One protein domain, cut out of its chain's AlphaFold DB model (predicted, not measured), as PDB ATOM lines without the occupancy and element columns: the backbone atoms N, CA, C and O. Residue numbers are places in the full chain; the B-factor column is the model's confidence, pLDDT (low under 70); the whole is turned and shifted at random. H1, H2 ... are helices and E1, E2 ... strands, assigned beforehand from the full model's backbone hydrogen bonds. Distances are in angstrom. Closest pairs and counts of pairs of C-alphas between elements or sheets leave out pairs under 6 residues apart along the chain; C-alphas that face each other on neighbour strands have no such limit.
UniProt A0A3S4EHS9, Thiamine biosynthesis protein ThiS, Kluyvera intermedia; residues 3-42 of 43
ATOM      1  N   ILE A   3     313.483 321.052 250.484       91.00
ATOM      2  CA  ILE A   3     314.839 321.501 250.815       91.00
ATOM      3  C   ILE A   3     315.354 322.457 249.743       91.00
ATOM      4  O   ILE A   3     314.879 322.444 248.608       91.00
ATOM      5  N   GLN A   4     316.335 323.275 250.115       92.81
ATOM      6  CA  GLN A   4     317.113 324.074 249.178       92.81
ATOM      7  C   GLN A   4     318.432 323.352 248.899       92.81
ATOM      8  O   GLN A   4     319.182 323.043 249.826       92.81
ATOM      9  N   PHE A   5     318.713 323.081 247.632       92.12
ATOM     10  CA  PHE A   5     319.935 322.442 247.170       92.12
ATOM     11  C   PHE A   5     320.589 323.329 246.116       92.12
ATOM     12  O   PHE A   5     320.002 323.542 245.062       92.12
ATOM     13  N   ASN A   6     321.787 323.852 246.395       90.69
ATOM     14  CA  ASN A   6     322.509 324.764 245.495       90.69
ATOM     15  C   ASN A   6     321.603 325.865 244.908       90.69
ATOM     16  O   ASN A   6     321.575 326.074 243.702       90.69
ATOM     17  N   ASP A   7     320.824 326.509 245.778       92.06
ATOM     18  CA  ASP A   7     319.856 327.566 245.449       92.06
ATOM     19  C   ASP A   7     318.546 327.127 244.773       92.06
ATOM     20  O   ASP A   7     317.627 327.938 244.647       92.06
ATOM     21  N   GLU A   8     318.381 325.843 244.452       92.25
ATOM     22  CA  GLU A   8     317.140 325.295 243.902       92.25
ATOM     23  C   GLU A   8     316.247 324.682 244.985       92.25
ATOM     24  O   GLU A   8     316.696 323.946 245.865       92.25
ATOM     25  N   LEU A   9     314.945 324.962 244.910       92.81
ATOM     26  CA  LEU A   9     313.950 324.349 245.782       92.81
ATOM     27  C   LEU A   9     313.499 323.006 245.208       92.81
ATOM     28  O   LEU A   9     312.883 322.956 244.146       92.81
ATOM     29  N   ILE A  10     313.735 321.929 245.953       91.81
ATOM     30  CA  ILE A  10     313.404 320.561 245.543       91.81
ATOM     31  C   ILE A  10     312.521 319.870 246.587       91.81
ATOM     32  O   ILE A  10     312.630 320.113 247.791       91.81
ATOM     33  N   GLN A  11     311.610 319.020 246.112       90.19
ATOM     34  CA  GLN A  11     310.708 318.222 246.947       90.19
ATOM     35  C   GLN A  11     311.269 316.811 247.112       90.19
ATOM     36  O   GLN A  11     311.638 316.178 246.129       90.19
ATOM     37  N   TYR A  12     311.301 316.329 248.350       85.12
ATOM     38  CA  TYR A  12     311.889 315.048 248.735       85.12
ATOM     39  C   TYR A  12     311.016 314.265 249.708       85.12
ATOM     40  O   TYR A  12     310.173 314.825 250.416       85.12
ATOM     41  N   ALA A  13     311.242 312.954 249.764       84.69
ATOM     42  CA  ALA A  13     310.637 312.090 250.766       84.69
ATOM     43  C   ALA A  13     311.180 312.420 252.166       84.69
ATOM     44  O   ALA A  13     312.356 312.732 252.347       84.69
ATOM     45  N   GLU A  14     310.306 312.380 253.166       84.00
ATOM     46  CA  GLU A  14     310.696 312.590 254.560       84.00
ATOM     47  C   GLU A  14     311.362 311.326 255.132       84.00
ATOM     48  O   GLU A  14     311.051 310.212 254.716       84.00
ATOM     49  N   GLY A  15     312.301 311.490 256.071       83.12
ATOM     50  CA  GLY A  15     313.012 310.367 256.699       83.12
ATOM     51  C   GLY A  15     314.194 309.803 255.898       83.12
ATOM     52  O   GLY A  15     314.752 308.774 256.277       83.12
ATOM     53  N   GLN A  16     314.608 310.463 254.815       82.94
ATOM     54  CA  GLN A  16     315.810 310.098 254.063       82.94
ATOM     55  C   GLN A  16     317.079 310.654 254.724       82.94
ATOM     56  O   GLN A  16     317.097 311.774 255.234       82.94
ATOM     57  N   ASN A  17     318.163 309.874 254.707       88.62
ATOM     58  CA  ASN A  17     319.469 310.343 255.170       88.62
ATOM     59  C   ASN A  17     320.218 311.103 254.057       88.62
ATOM     60  O   ASN A  17     319.922 310.964 252.870       88.62
ATOM     61  N   VAL A  18     321.223 311.885 254.455       88.44
ATOM     62  CA  VAL A  18     322.019 312.728 253.545       88.44
ATOM     63  C   VAL A  18     322.716 311.907 252.454       88.44
ATOM     64  O   VAL A  18     322.756 312.328 251.302       88.44
ATOM     65  N   SER A  19     323.234 310.721 252.776       88.19
ATOM     66  CA  SER A  19     323.935 309.872 251.805       88.19
ATOM     67  C   SER A  19     323.007 309.348 250.707       88.19
ATOM     68  O   SER A  19     323.389 309.339 249.538       88.19
ATOM     69  N   ALA A  20     321.787 308.943 251.067       89.25
ATOM     70  CA  ALA A  20     320.761 308.508 250.128       89.25
ATOM     71  C   ALA A  20     320.320 309.663 249.218       89.25
ATOM     72  O   ALA A  20     320.289 309.499 248.001       89.25
ATOM     73  N   LEU A  21     320.101 310.851 249.791       89.25
ATOM     74  CA  LEU A  21     319.792 312.069 249.040       89.25
ATOM     75  C   LEU A  21     320.889 312.403 248.013       89.25
ATOM     76  O   LEU A  21     320.607 312.656 246.843       89.25
ATOM     77  N   LEU A  22     322.161 312.367 248.424       89.44
ATOM     78  CA  LEU A  22     323.291 312.618 247.525       89.44
ATOM     79  C   LEU A  22     323.422 311.562 246.422       89.44
ATOM     80  O   LEU A  22     323.885 311.887 245.325       89.44
ATOM     81  N   ALA A  23     323.059 310.308 246.700       89.56
ATOM     82  CA  ALA A  23     323.056 309.247 245.703       89.56
ATOM     83  C   ALA A  23     321.974 309.490 244.638       89.56
ATOM     84  O   ALA A  23     322.282 309.416 243.450       89.56
ATOM     85  N   GLU A  24     320.754 309.854 245.050       88.88
ATOM     86  CA  GLU A  24     319.646 310.186 244.140       88.88
ATOM     87  C   GLU A  24     319.931 311.432 243.296       88.88
ATOM     88  O   GLU A  24     319.633 311.462 242.105       88.88
ATOM     89  N   LEU A  25     320.586 312.441 243.875       88.50
ATOM     90  CA  LEU A  25     321.012 313.644 243.154       88.50
ATOM     91  C   LEU A  25     322.249 313.424 242.264       88.50
ATOM     92  O   LEU A  25     322.710 314.360 241.612       88.50
ATOM     93  N   HIS A  26     322.825 312.216 242.244       88.12
ATOM     94  CA  HIS A  26     324.090 311.909 241.566       88.12
ATOM     95  C   HIS A  26     325.263 312.811 242.005       88.12
ATOM     96  O   HIS A  26     326.176 313.112 241.227       88.12
ATOM     97  N   GLN A  27     325.254 313.242 243.268       88.06
ATOM     98  CA  GLN A  27     326.264 314.114 243.882       88.06
ATOM     99  C   GLN A  27     327.220 313.370 244.812       88.06
ATOM    100  O   GLN A  27     328.193 313.953 245.293       88.06
ATOM    101  N   LEU A  28     326.996 312.072 245.025       86.44
ATOM    102  CA  LEU A  28     327.898 311.195 245.763       86.44
ATOM    103  C   LEU A  28     329.179 310.907 244.954       86.44
ATOM    104  O   LEU A  28     329.410 309.803 244.467       86.44
ATOM    105  N   LYS A  29     330.016 311.935 244.782       87.44
ATOM    106  CA  LYS A  29     331.256 311.895 244.002       87.44
ATOM    107  C   LYS A  29     332.486 312.022 244.912       87.44
ATOM    108  O   LYS A  29     332.435 312.647 245.979       87.44
ATOM    109  N   PRO A  30     333.614 311.386 244.558       86.81
ATOM    110  CA  PRO A  30     334.884 311.638 245.231       86.81
ATOM    111  C   PRO A  30     335.305 313.101 245.040       86.81
ATOM    112  O   PRO A  30     335.105 313.669 243.971       86.81
ATOM    113  N   GLY A  31     335.870 313.710 246.085       87.88
ATOM    114  CA  GLY A  31     336.334 315.104 246.049       87.88
ATOM    115  C   GLY A  31     335.257 316.173 246.276       87.88
ATOM    116  O   GLY A  31     335.596 317.349 246.344       87.88
ATOM    117  N   THR A  32     333.987 315.795 246.443       88.44
ATOM    118  CA  THR A  32     332.908 316.736 246.784       88.44
ATOM    119  C   THR A  32     332.855 317.001 248.290       88.44
ATOM    120  O   THR A  32     332.886 316.056 249.082       88.44
ATOM    121  N   ALA A  33     332.725 318.274 248.673       90.88
ATOM    122  CA  ALA A  33     332.376 318.703 250.026       90.88
ATOM    123  C   ALA A  33     330.887 319.077 250.091       90.88
ATOM    124  O   ALA A  33     330.362 319.674 249.151       90.88
ATOM    125  N   LEU A  34     330.218 318.738 251.196       92.69
ATOM    126  CA  LEU A  34     328.816 319.081 251.433       92.69
ATOM    127  C   LEU A  34     328.715 320.106 252.566       92.69
ATOM    128  O   LEU A  34     329.271 319.894 253.643       92.69
ATOM    129  N   ALA A  35     327.953 321.172 252.335       93.94
ATOM    130  CA  ALA A  35     327.517 322.092 253.376       93.94
ATOM    131  C   ALA A  35     326.025 321.873 253.655       93.94
ATOM    132  O   ALA A  35     325.211 321.936 252.738       93.94
ATOM    133  N   LEU A  36     325.664 321.651 254.916       92.69
ATOM    134  CA  LEU A  36     324.280 321.632 255.379       92.69
ATOM    135  C   LEU A  36     324.055 322.871 256.242       92.69
ATOM    136  O   LEU A  36     324.680 323.013 257.289       92.69
ATOM    137  N   ASN A  37     323.188 323.783 255.797       93.56
ATOM    138  CA  ASN A  37     322.895 325.038 256.503       93.56
ATOM    139  C   ASN A  37     324.163 325.827 256.882       93.56
ATOM    140  O   ASN A  37     324.309 326.271 258.018       93.56
ATOM    141  N   GLN A  38     325.077 325.997 255.921       93.19
ATOM    142  CA  GLN A  38     326.376 326.677 256.078       93.19
ATOM    143  C   GLN A  38     327.407 325.929 256.947       93.19
ATOM    144  O   GLN A  38     328.529 326.406 257.100       93.19
ATOM    145  N   GLN A  39     327.086 324.739 257.459       94.69
ATOM    146  CA  GLN A  39     328.032 323.886 258.174       94.69
ATOM    147  C   GLN A  39     328.580 322.791 257.255       94.69
ATOM    148  O   GLN A  39     327.821 322.014 256.677       94.69
ATOM    149  N   ILE A  40     329.905 322.694 257.149       92.31
ATOM    150  CA  ILE A  40     330.555 321.621 256.390       92.31
ATOM    151  C   ILE A  40     330.371 320.290 257.120       92.31
ATOM    152  O   ILE A  40     330.694 320.170 258.304       92.31
ATOM    153  N   LEU A  41     329.869 319.291 256.400       90.00
ATOM    154  CA  LEU A  41     329.770 317.926 256.893       90.00
ATOM    155  C   LEU A  41     331.052 317.153 256.544       90.00
ATOM    156  O   LEU A  41     331.459 317.153 255.377       90.00
ATOM    157  N   PRO A  42     331.701 316.498 257.526       87.88
ATOM    158  CA  PRO A  42     332.779 315.563 257.245       87.88
ATOM    159  C   PRO A  42     332.235 314.354 256.473       87.88
ATOM    160  O   PRO A  42     331.059 314.006 256.586       87.88
TER     161      PRO A  42
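What this domain is: This is residues 3 to 42 of the 43 residues of the protein "Thiamine biosynthesis protein ThiS" of Kluyvera intermedia (UniProt A0A3S4EHS9). The backbone makes an open horseshoe, with the strand hairpin E1 and E2 on one side, the short helix H1 at the bend, and the strand hairpin E3 and E4 on the other side. The printed part has 40 residues, with named elements in the order E1, E2, H1, E3, E4; the two sheets, E1 - E2 and E3 - E4, are antiparallel, and the class is mixed, helices and strands. It is only just compact, close to loose, with a radius of gyration of the C-alphas of 10.3 A and spans of 25 by 20 by 17 A.

How they stand to each other: Look first at E1, residues 3 to 5, and E2, residues 8 to 11, an antiparallel hairpin at 138 degrees; N 5 and O 8 are 2.8 A apart, within hydrogen-bond range. Next comes H1, residues 18 to 24, where every O i to N i+4 pair is within hydrogen-bond range; E1 and H1 are apart. Then find E3, residues 34 to 36, and E4, residues 39 to 41, an antiparallel hairpin at 133 degrees, with N 36 and O 39 within hydrogen-bond range at 2.8 A. E1 and E2 are apart from E3 and E4, and H1 is apart from E4.

Where its parts are: Find C-alpha 3 at (314.839, 321.501, 250.815); from there E1 runs 6.3 A to Phe 5, and E2 then runs 10.0 A from Glu 8 to Gln 11. H1 begins at C-alpha 18, (322.019, 312.728, 253.545), and reaches Glu 24 after 10.0 A. E3 runs 6.5 A from Leu 34 to Leu 36, and E4 runs 6.3 A from Gln 39 to C-alpha 41 at (329.770, 317.926, 256.893).

The domain as a whole: The C-alphas of Glu 14 and Gly 31 are the two farthest apart, at 27.1 A. The printed part has no cut and no long link. Its mean pLDDT is 89.5, and no printed residue is under 70.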